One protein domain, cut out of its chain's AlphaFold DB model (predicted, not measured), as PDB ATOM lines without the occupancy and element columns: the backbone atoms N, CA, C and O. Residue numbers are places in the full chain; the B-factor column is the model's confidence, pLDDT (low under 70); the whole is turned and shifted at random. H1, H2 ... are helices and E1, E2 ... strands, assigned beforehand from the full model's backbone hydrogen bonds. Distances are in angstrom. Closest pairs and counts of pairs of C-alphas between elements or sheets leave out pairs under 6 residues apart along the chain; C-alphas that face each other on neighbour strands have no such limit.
ATOM      1  N   TYR A 370      59.551 -48.557 -33.641       75.75
ATOM      2  CA  TYR A 370      59.164 -47.727 -34.779       75.75
ATOM      3  C   TYR A 370      57.714 -47.255 -34.653       75.75
ATOM      4  O   TYR A 370      57.445 -46.056 -34.745       75.75
ATOM      5  N   VAL A 371      56.793 -48.191 -34.406       75.31
ATOM      6  CA  VAL A 371      55.366 -47.872 -34.275       75.31
ATOM      7  C   VAL A 371      55.125 -46.965 -33.082       75.31
ATOM      8  O   VAL A 371      54.409 -45.982 -33.226       75.31
ATOM      9  N   GLN A 372      55.753 -47.251 -31.943       75.69
ATOM     10  CA  GLN A 372      55.633 -46.438 -30.740       75.69
ATOM     11  C   GLN A 372      56.077 -44.991 -30.997       75.69
ATOM     12  O   GLN A 372      55.300 -44.065 -30.791       75.69
ATOM     13  N   LYS A 373      57.278 -44.792 -31.550       79.12
ATOM     14  CA  LYS A 373      57.801 -43.454 -31.860       79.12
ATOM     15  C   LYS A 373      56.920 -42.702 -32.860       79.12
ATOM     16  O   LYS A 373      56.771 -41.485 -32.776       79.12
ATOM     17  N   ARG A 374      56.345 -43.406 -33.837       81.62
ATOM     18  CA  ARG A 374      55.451 -42.791 -34.824       81.62
ATOM     19  C   ARG A 374      54.081 -42.469 -34.227       81.62
ATOM     20  O   ARG A 374      53.530 -41.415 -34.529       81.62
ATOM     21  N   ALA A 375      53.575 -43.322 -33.339       82.75
ATOM     22  CA  ALA A 375      52.372 -43.053 -32.564       82.75
ATOM     23  C   ALA A 375      52.560 -41.816 -31.679       82.75
ATOM     24  O   ALA A 375      51.726 -40.922 -31.743       82.75
ATOM     25  N   GLU A 376      53.680 -41.702 -30.960       83.19
ATOM     26  CA  GLU A 376      54.042 -40.512 -30.171       83.19
ATOM     27  C   GLU A 376      54.001 -39.231 -31.009       83.19
ATOM     28  O   GLU A 376      53.408 -38.237 -30.598       83.19
ATOM     29  N   GLN A 377      54.578 -39.258 -32.214       85.81
ATOM     30  CA  GLN A 377      54.562 -38.109 -33.122       85.81
ATOM     31  C   GLN A 377      53.144 -37.724 -33.553       85.81
ATOM     32  O   GLN A 377      52.819 -36.540 -33.594       85.81
ATOM     33  N   HIS A 378      52.301 -38.702 -33.889       88.88
ATOM     34  CA  HIS A 378      50.928 -38.434 -34.311       88.88
ATOM     35  C   HIS A 378      50.027 -38.009 -33.147       88.88
ATOM     36  O   HIS A 378      49.234 -37.090 -33.325       88.88
ATOM     37  N   VAL A 379      50.171 -38.597 -31.954       87.31
ATOM     38  CA  VAL A 379      49.471 -38.124 -30.747       87.31
ATOM     39  C   VAL A 379      49.906 -36.701 -30.407       87.31
ATOM     40  O   VAL A 379      49.042 -35.865 -30.168       87.31
ATOM     41  N   GLY A 380      51.205 -36.396 -30.465       86.38
ATOM     42  CA  GLY A 380      51.719 -35.040 -30.262       86.38
ATOM     43  C   GLY A 380      51.086 -34.030 -31.221       86.38
ATOM     44  O   GLY A 380      50.522 -33.041 -30.774       86.38
ATOM     45  N   ARG A 381      51.053 -34.335 -32.527       88.62
ATOM     46  CA  ARG A 381      50.374 -33.483 -33.526       88.62
ATOM     47  C   ARG A 381      48.887 -33.293 -33.244       88.62
ATOM     48  O   ARG A 381      48.361 -32.210 -33.474       88.62
ATOM     49  N   ILE A 382      48.203 -34.337 -32.776       89.25
ATOM     50  CA  ILE A 382      46.789 -34.240 -32.401       89.25
ATOM     51  C   ILE A 382      46.630 -33.314 -31.191       89.25
ATOM     52  O   ILE A 382      45.755 -32.457 -31.215       89.25
ATOM     53  N   ILE A 383      47.464 -33.454 -30.159       87.38
ATOM     54  CA  ILE A 383      47.422 -32.611 -28.956       87.38
ATOM     55  C   ILE A 383      47.703 -31.146 -29.310       87.38
ATOM     56  O   ILE A 383      46.913 -30.279 -28.939       87.38
ATOM     57  N   ASP A 384      48.768 -30.883 -30.072       87.31
ATOM     58  CA  ASP A 384      49.129 -29.536 -30.529       87.31
ATOM     59  C   ASP A 384      47.998 -28.928 -31.376       87.31
ATOM     60  O   ASP A 384      47.554 -27.807 -31.137       87.31
ATOM     61  N   GLY A 385      47.447 -29.708 -32.312       87.88
ATOM     62  CA  GLY A 385      46.321 -29.281 -33.137       87.88
ATOM     63  C   GLY A 385      45.054 -28.999 -32.326       87.88
ATOM     64  O   GLY A 385      44.337 -28.044 -32.624       87.88
ATOM     65  N   LEU A 386      44.765 -29.792 -31.290       86.00
ATOM     66  CA  LEU A 386      43.644 -29.544 -30.379       86.00
ATOM     67  C   LEU A 386      43.863 -28.276 -29.548       86.00
ATOM     68  O   LEU A 386      42.914 -27.524 -29.346       86.00
ATOM     69  N   TYR A 387      45.095 -28.005 -29.117       86.62
ATOM     70  CA  TYR A 387      45.440 -26.769 -28.418       86.62
ATOM     71  C   TYR A 387      45.163 -25.534 -29.288       86.62
ATOM     72  O   TYR A 387      44.467 -24.607 -28.867       86.62
ATOM     73  N   ASP A 388      45.629 -25.545 -30.535       87.19
ATOM     74  CA  ASP A 388      45.392 -24.458 -31.491       87.19
ATOM     75  C   ASP A 388      43.898 -24.316 -31.854       87.19
ATOM     76  O   ASP A 388      43.379 -23.204 -32.049       87.19
ATOM     77  N   LEU A 389      43.173 -25.438 -31.904       86.06
ATOM     78  CA  LEU A 389      41.731 -25.459 -32.127       86.06
ATOM     79  C   LEU A 389      40.964 -24.833 -30.958       86.06
ATOM     80  O   LEU A 389      40.014 -24.087 -31.196       86.06
ATOM     81  N   GLU A 390      41.375 -25.083 -29.714       85.38
ATOM     82  CA  GLU A 390      40.794 -24.457 -28.521       85.38
ATOM     83  C   GLU A 390      40.965 -22.935 -28.540       85.38
ATOM     84  O   GLU A 390      39.993 -22.205 -28.342       85.38
ATOM     85  N   VAL A 391      42.168 -22.440 -28.849       86.50
ATOM     86  CA  VAL A 391      42.425 -20.993 -28.966       86.50
ATOM     87  C   VAL A 391      41.506 -20.375 -30.023       86.50
ATOM     88  O   VAL A 391      40.825 -19.378 -29.767       86.50
ATOM     89  N   THR A 392      41.410 -21.013 -31.191       85.69
ATOM     90  CA  THR A 392      40.542 -20.557 -32.287       85.69
ATOM     91  C   THR A 392      39.062 -20.585 -31.890       85.69
ATOM     92  O   THR A 392      38.301 -19.660 -32.183       85.69
ATOM     93  N   ALA A 393      38.632 -21.633 -31.188       82.50
ATOM     94  CA  ALA A 393      37.272 -21.772 -30.692       82.50
ATOM     95  C   ALA A 393      36.909 -20.674 -29.674       82.50
ATOM     96  O   ALA A 393      35.778 -20.180 -29.671       82.50
ATOM     97  N   GLU A 394      37.853 -20.240 -28.836       82.81
ATOM     98  CA  GLU A 394      37.623 -19.186 -27.848       82.81
ATOM     99  C   GLU A 394      37.382 -17.829 -28.525       82.81
ATOM    100  O   GLU A 394      36.470 -17.083 -28.146       82.81
ATOM    101  N   GLU A 395      38.147 -17.526 -29.573       82.81
ATOM    102  CA  GLU A 395      37.960 -16.328 -30.395       82.81
ATOM    103  C   GLU A 395      36.593 -16.323 -31.094       82.81
ATOM    104  O   GLU A 395      35.879 -15.313 -31.066       82.81
ATOM    105  N   LEU A 396      36.172 -17.467 -31.646       81.88
ATOM    106  CA  LEU A 396      34.855 -17.624 -32.274       81.88
ATOM    107  C   LEU A 396      33.702 -17.385 -31.283       81.88
ATOM    108  O   LEU A 396      32.685 -16.781 -31.640       81.88
ATOM    109  N   LEU A 397      33.855 -17.814 -30.026       78.12
ATOM    110  CA  LEU A 397      32.863 -17.589 -28.969       78.12
ATOM    111  C   LEU A 397      32.807 -16.124 -28.513       78.12
ATOM    112  O   LEU A 397      31.709 -15.614 -28.258       78.12
ATOM    113  N   LYS A 398      33.954 -15.431 -28.448       81.31
ATOM    114  CA  LYS A 398      34.040 -13.988 -28.143       81.31
ATOM    115  C   LYS A 398      33.398 -13.125 -29.238       81.31
ATOM    116  O   LYS A 398      32.804 -12.096 -28.926       81.31
ATOM    117  N   GLY A 399      33.440 -13.574 -30.494       72.88
ATOM    118  CA  GLY A 399      32.854 -12.903 -31.663       72.88
ATOM    119  C   GLY A 399      31.318 -12.915 -31.771       72.88
ATOM    120  O   GLY A 399      30.783 -12.420 -32.761       72.88
ATOM    121  N   GLY A 400      30.585 -13.452 -30.784       59.81
ATOM    122  CA  GLY A 400      29.120 -13.315 -30.691       59.81
ATOM    123  C   GLY A 400      28.279 -14.400 -31.382       59.81
ATOM    124  O   GLY A 400      27.092 -14.193 -31.625       59.81
ATOM    125  N   GLY A 401      28.849 -15.573 -31.675       62.75
ATOM    126  CA  GLY A 401      28.208 -16.626 -32.475       62.75
ATOM    127  C   GLY A 401      27.815 -17.914 -31.743       62.75
ATOM    128  O   GLY A 401      27.925 -18.973 -32.349       62.75
ATOM    129  N   ARG A 402      27.358 -17.885 -30.478       66.50
ATOM    130  CA  ARG A 402      27.086 -19.119 -29.689       66.50
ATOM    131  C   ARG A 402      26.164 -20.135 -30.380       66.50
ATOM    132  O   ARG A 402      26.401 -21.328 -30.273       66.50
ATOM    133  N   SER A 403      25.146 -19.684 -31.115       68.00
ATOM    134  CA  SER A 403      24.201 -20.569 -31.818       68.00
ATOM    135  C   SER A 403      24.735 -21.154 -33.131       68.00
ATOM    136  O   SER A 403      24.144 -22.090 -33.661       68.00
ATOM    137  N   ARG A 404      25.831 -20.608 -33.674       71.62
ATOM    138  CA  ARG A 404      26.489 -21.078 -34.909       71.62
ATOM    139  C   ARG A 404      27.869 -21.683 -34.650       71.62
ATOM    140  O   ARG A 404      28.522 -22.115 -35.594       71.62
ATOM    141  N   PHE A 405      28.298 -21.703 -33.391       73.94
ATOM    142  CA  PHE A 405      29.612 -22.158 -32.965       73.94
ATOM    143  C   PHE A 405      29.941 -23.583 -33.446       73.94
ATOM    144  O   PHE A 405      30.988 -23.722 -34.074       73.94
ATOM    145  N   PRO A 406      29.055 -24.595 -33.312       73.19
ATOM    146  CA  PRO A 406      29.360 -25.947 -33.790       73.19
ATOM    147  C   PRO A 406      29.617 -26.011 -35.304       73.19
ATOM    148  O   PRO A 406      30.569 -26.640 -35.756       73.19
ATOM    149  N   LEU A 407      28.823 -25.285 -36.103       75.00
ATOM    150  CA  LEU A 407      28.964 -25.260 -37.563       75.00
ATOM    151  C   LEU A 407      30.253 -24.548 -38.008       75.00
ATOM    152  O   LEU A 407      30.941 -25.010 -38.917       75.00
ATOM    153  N   LEU A 408      30.590 -23.424 -37.366       76.19
ATOM    154  CA  LEU A 408      31.820 -22.679 -37.657       76.19
ATOM    155  C   LEU A 408      33.065 -23.465 -37.237       76.19
ATOM    156  O   LEU A 408      34.059 -23.458 -37.961       76.19
ATOM    157  N   LEU A 409      32.995 -24.170 -36.107       79.06
ATOM    158  CA  LEU A 409      34.071 -25.019 -35.618       79.06
ATOM    159  C   LEU A 409      34.341 -26.181 -36.585       79.06
ATOM    160  O   LEU A 409      35.485 -26.368 -36.993       79.06
ATOM    161  N   GLN A 410      33.298 -26.888 -37.037       79.00
ATOM    162  CA  GLN A 410      33.432 -27.947 -38.048       79.00
ATOM    163  C   GLN A 410      34.083 -27.437 -39.346       79.00
ATOM    164  O   GLN A 410      34.976 -28.086 -39.892       79.00
ATOM    165  N   GLN A 411      33.687 -26.254 -39.828       79.12
ATOM    166  CA  GLN A 411      34.268 -25.664 -41.038       79.12
ATOM    167  C   GLN A 411      35.755 -25.309 -40.859       79.12
ATOM    168  O   GLN A 411      36.554 -25.489 -41.781       79.12
ATOM    169  N   VAL A 412      36.139 -24.808 -39.686       82.62
ATOM    170  CA  VAL A 412      37.532 -24.475 -39.364       82.62
ATOM    171  C   VAL A 412      38.389 -25.737 -39.259       82.62
ATOM    172  O   VAL A 412      39.473 -25.769 -39.840       82.62
ATOM    173  N   ILE A 413      37.891 -26.792 -38.611       81.19
ATOM    174  CA  ILE A 413      38.583 -28.086 -38.515       81.19
ATOM    175  C   ILE A 413      38.884 -28.633 -39.913       81.19
ATOM    176  O   ILE A 413      40.036 -28.924 -40.231       81.19
ATOM    177  N   ALA A 414      37.868 -28.687 -40.778       75.94
ATOM    178  CA  ALA A 414      37.989 -29.249 -42.122       75.94
ATOM    179  C   ALA A 414      38.918 -28.454 -43.060       75.94
ATOM    180  O   ALA A 414      39.354 -28.988 -44.077       75.94
ATOM    181  N   THR A 415      39.202 -27.183 -42.758       77.56
ATOM    182  CA  THR A 415      39.984 -26.302 -43.645       77.56
ATOM    183  C   THR A 415      41.373 -25.959 -43.121       77.56
ATOM    184  O   THR A 415      42.265 -25.718 -43.929       77.56
ATOM    185  N   LYS A 416      41.566 -25.906 -41.798       81.12
ATOM    186  CA  LYS A 416      42.809 -25.429 -41.170       81.12
ATOM    187  C   LYS A 416      43.514 -26.456 -40.289       81.12
ATOM    188  O   LYS A 416      44.681 -26.254 -39.992       81.12
ATOM    189  N   PHE A 417      42.838 -27.535 -39.897       83.50
ATOM    190  CA  PHE A 417      43.379 -28.546 -38.983       83.50
ATOM    191  C   PHE A 417      43.507 -29.910 -39.670       83.50
ATOM    192  O   PHE A 417      43.149 -30.953 -39.118       83.50
ATOM    193  N   THR A 418      44.029 -29.902 -40.899       78.94
ATOM    194  CA  THR A 418      44.271 -31.110 -41.704       78.94
ATOM    195  C   THR A 418      45.231 -32.079 -41.018       78.94
ATOM    196  O   THR A 418      45.054 -33.285 -41.138       78.94
ATOM    197  N   ASP A 419      46.171 -31.574 -40.219       81.31
ATOM    198  CA  ASP A 419      47.175 -32.383 -39.515       81.31
ATOM    199  C   ASP A 419      46.556 -33.344 -38.482       81.31
ATOM    200  O   ASP A 419      47.056 -34.458 -38.275       81.31
ATOM    201  N   ILE A 420      45.437 -32.944 -37.861       85.00
ATOM    202  CA  ILE A 420      44.656 -33.805 -36.960       85.00
ATOM    203  C   ILE A 420      44.026 -34.940 -37.772       85.00
ATOM    204  O   ILE A 420      44.135 -36.106 -37.395       85.00
ATOM    205  N   LEU A 421      43.404 -34.610 -38.907       83.44
ATOM    206  CA  LEU A 421      42.731 -35.581 -39.771       83.44
ATOM    207  C   LEU A 421      43.722 -36.595 -40.361       83.44
ATOM    208  O   LEU A 421      43.476 -37.797 -40.294       83.44
ATOM    209  N   GLU A 422      44.879 -36.134 -40.840       83.56
ATOM    210  CA  GLU A 422      45.954 -37.004 -41.333       83.56
ATOM    211  C   GLU A 422      46.479 -37.951 -40.247       83.56
ATOM    212  O   GLU A 422      46.762 -39.124 -40.506       83.56
ATOM    213  N   SER A 423      46.587 -37.463 -39.009       87.31
ATOM    214  CA  SER A 423      47.041 -38.277 -37.881       87.31
ATOM    215  C   SER A 423      46.009 -39.328 -37.467       87.31
ATOM    216  O   SER A 423      46.382 -40.462 -37.167       87.31
ATOM    217  N   LEU A 424      44.714 -39.006 -37.519       86.06
ATOM    218  CA  LEU A 424      43.635 -39.967 -37.267       86.06
ATOM    219  C   LEU A 424      43.550 -41.050 -38.353       86.06
ATOM    220  O   LEU A 424      43.352 -42.228 -38.038       86.06
ATOM    221  N   ASP A 425      43.750 -40.686 -39.618       83.25
ATOM    222  CA  ASP A 425      43.801 -41.653 -40.719       83.25
ATOM    223  C   ASP A 425      45.014 -42.584 -40.612       83.25
ATOM    224  O   ASP A 425      44.905 -43.784 -40.891       83.25
ATOM    225  N   TRP A 426      46.152 -42.080 -40.127       85.44
ATOM    226  CA  TRP A 426      47.304 -42.927 -39.822       85.44
ATOM    227  C   TRP A 426      46.970 -43.987 -38.761       85.44
ATOM    228  O   TRP A 426      47.247 -45.171 -38.977       85.44
ATOM    229  N   PHE A 427      46.313 -43.602 -37.660       85.06
ATOM    230  CA  PHE A 427      45.882 -44.554 -36.628       85.06
ATOM    231  C   PHE A 427      44.905 -45.597 -37.172       85.06
ATOM    232  O   PHE A 427      45.043 -46.779 -36.863       85.06
ATOM    233  N   LYS A 428      43.968 -45.205 -38.042       82.31
ATOM    234  CA  LYS A 428      43.039 -46.146 -38.687       82.31
ATOM    235  C   LYS A 428      43.774 -47.270 -39.423       82.31
ATOM    236  O   LYS A 428      43.338 -48.416 -39.365       82.31
ATOM    237  N   GLY A 429      44.885 -46.957 -40.090       75.44
ATOM    238  CA  GLY A 429      45.750 -47.956 -40.716       75.44
ATOM    239  C   GLY A 429      46.559 -48.755 -39.692       75.44
ATOM    240  O   GLY A 429      46.557 -49.986 -39.721       75.44
ATOM    241  N   ALA A 430      47.221 -48.072 -38.759       75.38
ATOM    242  CA  ALA A 430      48.141 -48.684 -37.802       75.38
ATOM    243  C   ALA A 430      47.454 -49.667 -36.830       75.38
ATOM    244  O   ALA A 430      48.033 -50.691 -36.462       75.38
ATOM    245  N   LEU A 431      46.192 -49.409 -36.468       80.00
ATOM    246  CA  LEU A 431      45.382 -50.287 -35.616       80.00
ATOM    247  C   LEU A 431      45.055 -51.640 -36.266       80.00
ATOM    248  O   LEU A 431      44.699 -52.586 -35.569       80.00
ATOM    249  N   THR A 432      45.197 -51.764 -37.589       73.00
ATOM    250  CA  THR A 432      44.940 -53.026 -38.310       73.00
ATOM    251  C   THR A 432      46.147 -53.967 -38.345       73.00
ATOM    252  O   THR A 432      46.047 -55.078 -38.865       73.00
ATOM    253  N   TRP A 433      47.300 -53.552 -37.809       68.44
ATOM    254  CA  TRP A 433      48.541 -54.316 -37.907       68.44
ATOM    255  C   TRP A 433      48.571 -55.493 -36.905       68.44
ATOM    256  O   TRP A 433      48.576 -55.269 -35.696       68.44
ATOM    257  N   PRO A 434      48.663 -56.757 -37.372       54.75
ATOM    258  CA  PRO A 434      48.383 -57.954 -36.565       54.75
ATOM    259  C   PRO A 434      49.420 -58.282 -35.472       54.75
ATOM    260  O   PRO A 434      49.175 -59.145 -34.628       54.75
ATOM    261  N   HIS A 435      50.578 -57.616 -35.473       62.50
ATOM    262  CA  HIS A 435      51.699 -57.897 -34.561       62.50
ATOM    263  C   HIS A 435      51.861 -56.869 -33.429       62.50
ATOM    264  O   HIS A 435      52.818 -56.951 -32.653       62.50
ATOM    265  N   LEU A 436      50.937 -55.914 -33.321       67.38
ATOM    266  CA  LEU A 436      50.967 -54.845 -32.326       67.38
ATOM    267  C   LEU A 436      49.787 -54.968 -31.379       67.38
ATOM    268  O   LEU A 436      48.655 -55.197 -31.802       67.38
ATOM    269  N   ASN A 437      50.071 -54.815 -30.093       73.62
ATOM    270  CA  ASN A 437      49.061 -54.706 -29.065       73.62
ATOM    271  C   ASN A 437      48.945 -53.233 -28.677       73.62
ATOM    272  O   ASN A 437      49.846 -52.670 -28.057       73.62
ATOM    273  N   TRP A 438      47.852 -52.610 -29.096       80.56
ATOM    274  CA  TRP A 438      47.516 -51.246 -28.713       80.56
ATOM    275  C   TRP A 438      46.786 -51.275 -27.373       80.56
ATOM    276  O   TRP A 438      45.980 -52.174 -27.132       80.56
ATOM    277  N   SER A 439      47.044 -50.309 -26.496       83.12
ATOM    278  CA  SER A 439      46.288 -50.206 -25.251       83.12
ATOM    279  C   SER A 439      44.840 -49.807 -25.539       83.12
ATOM    280  O   SER A 439      44.578 -48.886 -26.316       83.12
ATOM    281  N   ASP A 440      43.887 -50.457 -24.866       82.38
ATOM    282  CA  ASP A 440      42.457 -50.146 -25.010       82.38
ATOM    283  C   ASP A 440      42.162 -48.660 -24.740       82.38
ATOM    284  O   ASP A 440      41.276 -48.069 -25.357       82.38
ATOM    285  N   ALA A 441      42.934 -48.036 -23.844       83.06
ATOM    286  CA  ALA A 441      42.827 -46.618 -23.516       83.06
ATOM    287  C   ALA A 441      43.171 -45.707 -24.707       83.06
ATOM    288  O   ALA A 441      42.434 -44.753 -24.972       83.06
ATOM    289  N   LEU A 442      44.249 -46.001 -25.446       84.06
ATOM    290  CA  LEU A 442      44.634 -45.233 -26.631       84.06
ATOM    291  C   LEU A 442      43.638 -45.453 -27.771       84.06
ATOM    292  O   LEU A 442      43.152 -44.478 -28.342       84.06
ATOM    293  N   VAL A 443      43.282 -46.712 -28.055       85.62
ATOM    294  CA  VAL A 443      42.306 -47.049 -29.106       85.62
ATOM    295  C   VAL A 443      40.993 -46.313 -28.864       85.62
ATOM    296  O   VAL A 443      40.503 -45.616 -29.750       85.62
ATOM    297  N   ARG A 444      40.462 -46.396 -27.640       86.44
ATOM    298  CA  ARG A 444      39.219 -45.723 -27.260       86.44
ATOM    299  C   ARG A 444      39.311 -44.205 -27.409       86.44
ATOM    300  O   ARG A 444      38.379 -43.611 -27.934       86.44
ATOM    301  N   SER A 445      40.409 -43.588 -26.974       86.81
ATOM    302  CA  SER A 445      40.569 -42.126 -27.020       86.81
ATOM    303  C   SER A 445      40.671 -41.597 -28.453       86.81
ATOM    304  O   SER A 445      40.037 -40.600 -28.788       86.81
ATOM    305  N   ILE A 446      41.416 -42.287 -29.323       88.06
ATOM    306  CA  ILE A 446      41.530 -41.934 -30.747       88.06
ATOM    307  C   ILE A 446      40.192 -42.122 -31.467       88.06
ATOM    308  O   ILE A 446      39.803 -41.284 -32.282       88.06
ATOM    309  N   GLN A 447      39.472 -43.198 -31.158       87.00
ATOM    310  CA  GLN A 447      38.194 -43.499 -31.794       87.00
ATOM    311  C   GLN A 447      37.085 -42.547 -31.335       87.00
ATOM    312  O   GLN A 447      36.343 -42.040 -32.170       87.00
ATOM    313  N   GLU A 448      37.042 -42.207 -30.045       88.12
ATOM    314  CA  GLU A 448      36.137 -41.186 -29.508       88.12
ATOM    315  C   GLU A 448      36.405 -39.804 -30.118       88.12
ATOM    316  O   GLU A 448      35.462 -39.121 -30.522       88.12
ATOM    317  N   LEU A 449      37.676 -39.401 -30.237       86.75
ATOM    318  CA  LEU A 449      38.039 -38.147 -30.898       86.75
ATOM    319  C   LEU A 449      37.575 -38.142 -32.359       86.75
ATOM    320  O   LEU A 449      36.964 -37.172 -32.809       86.75
ATOM    321  N   LYS A 450      37.833 -39.231 -33.092       85.94
ATOM    322  CA  LYS A 450      37.420 -39.361 -34.488       85.94
ATOM    323  C   LYS A 450      35.903 -39.268 -34.649       85.94
ATOM    324  O   LYS A 450      35.436 -38.482 -35.467       85.94
ATOM    325  N   ASP A 451      35.147 -40.027 -33.864       85.81
ATOM    326  CA  ASP A 451      33.687 -40.065 -33.964       85.81
ATOM    327  C   ASP A 451      33.069 -38.693 -33.659       85.81
ATOM    328  O   ASP A 451      32.164 -38.250 -34.369       85.81
ATOM    329  N   ARG A 452      33.594 -37.982 -32.652       83.50
ATOM    330  CA  ARG A 452      33.134 -36.631 -32.294       83.50
ATOM    331  C   ARG A 452      33.475 -35.587 -33.353       83.50
ATOM    332  O   ARG A 452      32.664 -34.691 -33.574       83.50
ATOM    333  N   LEU A 453      34.636 -35.693 -34.004       80.19
ATOM    334  CA  LEU A 453      35.014 -34.812 -35.113       80.19
ATOM    335  C   LEU A 453      34.164 -35.083 -36.363       80.19
ATOM    336  O   LEU A 453      33.667 -34.136 -36.966       80.19
ATOM    337  N   ASP A 454      33.933 -36.353 -36.709       78.19
ATOM    338  CA  ASP A 454      33.158 -36.755 -37.891       78.19
ATOM    339  C   ASP A 454      31.660 -36.420 -37.751       78.19
ATOM    340  O   ASP A 454      31.025 -35.959 -38.700       78.19
ATOM    341  N   GLN A 455      31.080 -36.639 -36.566       79.00
ATOM    342  CA  GLN A 455      29.682 -36.294 -36.259       79.00
ATOM    343  C   GLN A 455      29.527 -34.818 -35.860       79.00
ATOM    344  O   GLN A 455      28.410 -34.324 -35.706       79.00
ATOM    345  N   GLY A 456      30.666 -34.146 -35.671       71.62
ATOM    346  CA  GLY A 456      30.820 -32.774 -35.224       71.62
ATOM    347  C   GLY A 456      29.992 -32.426 -33.988       71.62
ATOM    348  O   GLY A 456      29.366 -31.369 -33.932       71.62
ATOM    349  N   GLN A 457      30.040 -33.335 -33.013       70.56
ATOM    350  CA  GLN A 457      29.417 -33.283 -31.683       70.56
ATOM    351  C   GLN A 457      30.328 -32.602 -30.652       70.56
ATOM    352  O   GLN A 457      30.398 -33.003 -29.491       70.56
ATOM    353  N   ILE A 458      31.120 -31.628 -31.095       74.94
ATOM    354  CA  ILE A 458      31.941 -30.816 -30.203       74.94
ATOM    355  C   ILE A 458      31.136 -29.552 -29.925       74.94
ATOM    356  O   ILE A 458      31.219 -28.560 -30.653       74.94
ATOM    357  N   ASP A 459      30.311 -29.631 -28.889       68.69
ATOM    358  CA  ASP A 459      29.280 -28.639 -28.594       68.69
ATOM    359  C   ASP A 459      29.767 -27.595 -27.578       68.69
ATOM    360  O   ASP A 459      29.143 -26.542 -27.403       68.69
ATOM    361  N   SER A 460      30.906 -27.843 -26.917       70.94
ATOM    362  CA  SER A 460      31.484 -26.915 -25.943       70.94
ATOM    363  C   SER A 460      33.015 -26.927 -25.874       70.94
ATOM    364  O   SER A 460      33.678 -27.922 -26.153       70.94
ATOM    365  N   MET A 461      33.583 -25.813 -25.396       75.81
ATOM    366  CA  MET A 461      35.014 -25.705 -25.079       75.81
ATOM    367  C   MET A 461      35.465 -26.749 -24.043       75.81
ATOM    368  O   MET A 461      36.577 -27.259 -24.112       75.81
ATOM    369  N   ALA A 462      34.590 -27.094 -23.093       79.19
ATOM    370  CA  ALA A 462      34.896 -28.069 -22.051       79.19
ATOM    371  C   ALA A 462      35.157 -29.473 -22.624       79.19
ATOM    372  O   ALA A 462      35.964 -30.216 -22.073       79.19
ATOM    373  N   GLU A 463      34.510 -29.826 -23.735       79.75
ATOM    374  CA  GLU A 463      34.702 -31.116 -24.399       79.75
ATOM    375  C   GLU A 463      36.025 -31.186 -25.164       79.75
ATOM    376  O   GLU A 463      36.687 -32.218 -25.107       79.75
ATOM    377  N   LEU A 464      36.450 -30.093 -25.812       79.69
ATOM    378  CA  LEU A 464      37.772 -30.014 -26.451       79.69
ATOM    379  C   LEU A 464      38.892 -30.190 -25.426       79.69
ATOM    380  O   LEU A 464      39.742 -31.066 -25.587       79.69
ATOM    381  N   VAL A 465      38.812 -29.436 -24.325       83.81
ATOM    382  CA  VAL A 465      39.779 -29.517 -23.225       83.81
ATOM    383  C   VAL A 465      39.798 -30.922 -22.626       83.81
ATOM    384  O   VAL A 465      40.872 -31.450 -22.341       83.81
ATOM    385  N   ALA A 466      38.632 -31.555 -22.448       84.31
ATOM    386  CA  ALA A 466      38.545 -32.915 -21.919       84.31
ATOM    387  C   ALA A 466      39.222 -33.943 -22.840       84.31
ATOM    388  O   ALA A 466      39.988 -34.773 -22.351       84.31
ATOM    389  N   LEU A 467      39.000 -33.861 -24.156       83.25
ATOM    390  CA  LEU A 467      39.620 -34.756 -25.140       83.25
ATOM    391  C   LEU A 467      41.139 -34.562 -25.221       83.25
ATOM    392  O   LEU A 467      41.875 -35.550 -25.230       83.25
ATOM    393  N   ARG A 468      41.617 -33.309 -25.227       87.50
ATOM    394  CA  ARG A 468      43.056 -33.008 -25.206       87.50
ATOM    395  C   ARG A 468      43.705 -33.556 -23.939       87.50
ATOM    396  O   ARG A 468      44.668 -34.310 -24.021       87.50
ATOM    397  N   THR A 469      43.118 -33.252 -22.782       85.25
ATOM    398  CA  THR A 469      43.610 -33.706 -21.472       85.25
ATOM    399  C   THR A 469      43.661 -35.237 -21.407       85.25
ATOM    400  O   THR A 469      44.637 -35.808 -20.933       85.25
ATOM    401  N   GLN A 470      42.641 -35.928 -21.926       85.50
ATOM    402  CA  GLN A 470      42.614 -37.391 -21.980       85.50
ATOM    403  C   GLN A 470      43.761 -37.969 -22.820       85.50
ATOM    404  O   GLN A 470      44.344 -38.971 -22.412       85.50
ATOM    405  N   LEU A 471      44.106 -37.346 -23.953       84.06
ATOM    406  CA  LEU A 471      45.234 -37.762 -24.791       84.06
ATOM    407  C   LEU A 471      46.596 -37.425 -24.164       84.06
ATOM    408  O   LEU A 471      47.513 -38.233 -24.272       84.06
ATOM    409  N   GLU A 472      46.722 -36.289 -23.470       84.12
ATOM    410  CA  GLU A 472      47.939 -35.892 -22.735       84.12
ATOM    411  C   GLU A 472      48.292 -36.873 -21.605       84.12
ATOM    412  O   GLU A 472      49.468 -37.127 -21.347       84.12
ATOM    413  N   TYR A 473      47.286 -37.455 -20.944       81.81
ATOM    414  CA  TYR A 473      47.486 -38.452 -19.885       81.81
ATOM    415  C   TYR A 473      47.836 -39.856 -20.400       81.81
ATOM    416  O   TYR A 473      48.123 -40.745 -19.592       81.81
ATOM    417  N   LEU A 474      47.820 -40.098 -21.716       79.81
ATOM    418  CA  LEU A 474      48.220 -41.390 -22.266       79.81
ATOM    419  C   LEU A 474      49.749 -41.517 -22.274       79.81
ATOM    420  O   LEU A 474      50.443 -40.917 -23.092       79.81
ATOM    421  N   GLU A 475      50.282 -42.374 -21.403       68.19
ATOM    422  CA  GLU A 475      51.688 -42.782 -21.459       68.19
ATOM    423  C   GLU A 475      51.942 -43.612 -22.728       68.19
ATOM    424  O   GLU A 475      51.588 -44.793 -22.796       68.19
ATOM    425  N   MET A 476      52.573 -43.010 -23.742       71.25
ATOM    426  CA  MET A 476      52.847 -43.682 -25.020       71.25
ATOM    427  C   MET A 476      53.753 -44.915 -24.877       71.25
ATOM    428  O   MET A 476      53.523 -45.913 -25.560       71.25
ATOM    429  N   ASP A 477      54.682 -44.898 -23.915       58.84
ATOM    430  CA  ASP A 477      55.545 -46.034 -23.547       58.84
ATOM    431  C   ASP A 477      54.764 -47.291 -23.116       58.84
ATOM    432  O   ASP A 477      55.280 -48.404 -23.202       58.84
ATOM    433  N   ARG A 478      53.512 -47.138 -22.664       62.12
ATOM    434  CA  ARG A 478      52.610 -48.245 -22.298       62.12
ATOM    435  C   ARG A 478      51.474 -48.452 -23.297       62.12
ATOM    436  O   ARG A 478      50.640 -49.338 -23.111       62.12
ATOM    437  N   ALA A 479      51.396 -47.615 -24.328       66.00
ATOM    438  CA  ALA A 479      50.272 -47.595 -25.252       66.00
ATOM    439  C   ALA A 479      50.451 -48.537 -26.448       66.00
ATOM    440  O   ALA A 479      49.459 -48.909 -27.078       66.00
ATOM    441  N   VAL A 480      51.691 -48.929 -26.756       69.31
ATOM    442  CA  VAL A 480      52.022 -49.809 -27.881       69.31
ATOM    443  C   VAL A 480      53.043 -50.848 -27.441       69.31
ATOM    444  O   VAL A 480      54.217 -50.541 -27.258       69.31
ATOM    445  N   GLU A 481      52.618 -52.103 -27.342       65.00
ATOM    446  CA  GLU A 481      53.520 -53.226 -27.099       65.00
ATOM    447  C   GLU A 481      53.624 -54.097 -28.353       65.00
ATOM    448  O   GLU A 481      52.633 -54.624 -28.868       65.00
ATOM    449  N   ALA A 482      54.845 -54.291 -28.853       59.22
ATOM    450  CA  ALA A 482      55.083 -55.347 -29.827       59.22
ATOM    451  C   ALA A 482      55.010 -56.696 -29.119       59.22
ATOM    452  O   ALA A 482      55.705 -56.924 -28.125       59.22
ATOM    453  N   ARG A 483      54.215 -57.624 -29.660       55.56
ATOM    454  CA  ARG A 483      54.307 -59.011 -29.201       55.56
ATOM    455  C   ARG A 483      55.730 -59.505 -29.475       55.56
ATOM    456  O   ARG A 483      56.213 -59.302 -30.593       55.56
TER     457      ARG A 483
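Overview. This is residues 370 to 483 of the 492 residues of the protein "DUF342 domain-containing protein" of Sulfobacillus sp. DSM 109850 (UniProt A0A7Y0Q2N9). One long helix, H1, runs through most of the length of a rod; H3 and H5 fold back along it, H2 crosses it steeply near its last residues, and H4 packs on H5 and closes the side of the rod across from H1, between H3 and H5. At the end of the rod where H1 begins, E1 and E2 pair as a tiny two-stranded sheet. The printed part has 114 residues with five named helices and two named strands, in the order H1 H2 H3 E1 H4 H5 E2; the sheet, E1 - E2, is antiparallel, and the class is mostly helix. The whole is compact, with a radius of gyration of the C-alphas of 14.8 A and spans of 52 by 22 by 18 A.

Arrangement. The hub is H1, residues 370 to 398, which touches three helices. With its residues 389 to 397 alone it touches H2, residues 405 to 416, at a steep tilt of 46 degrees, opposite ways; the closest C-alphas are those of Ala 393 and Leu 409, 6.7 A. With its residues 375 to 386 alone it touches H3, residues 418 to 430, opposite ways at a shallow tilt of 33 degrees, only just short of steep; the closest C-alphas, of Ile 382 and Ile 420, are 5.1 A apart. H5, residues 461 to 472, touches H1 at a shallow tilt of 17 degrees, opposite ways, with the C-alphas of Ile 383 and Arg 468 closest, at 5.8 A. H4, residues 440 to 454, and H5 form a helical hairpin, with the C-alphas of Ser 445 and Leu 471 closest, at 6.8 A. H3 and H4 only just touch, with 3 pairs of C-alphas within 8 A, the closest those of Leu 424 and Lys 450, 6.8 A. H1 and H4 are near each other, with 5 pairs within 10 A. H3 and H5 are apart. E1, residues 436 to 438, and E2, residues 480 to 482, are antiparallel at 157 degrees; N 437 and O 481 are 2.8 A apart, within hydrogen-bond range. In H1, H2, H3, H4 and H5 every O i to N i+4 pair is within hydrogen-bond range.

Along the chain. H1 begins at C-alpha 370, (59.164, -47.727, -34.779), and measures 42.6 A from first to last C-alpha. H2 measures 15.9 A, H3 18.4 A, H4 20.8 A and H5 16.6 A; E1 and E2 have 3 residues each. E2 ends at C-alpha 482, (55.083, -55.347, -29.827).

Size, cuts and confidence. The C-alphas farthest apart, those of Gly 400 and Arg 483, are 52.2 A apart. The printed part has no cut and no long link. Its mean pLDDT is 79.0; 17 residues are under 70, among them 400 to 403, 433 to 436 and 477 to 483.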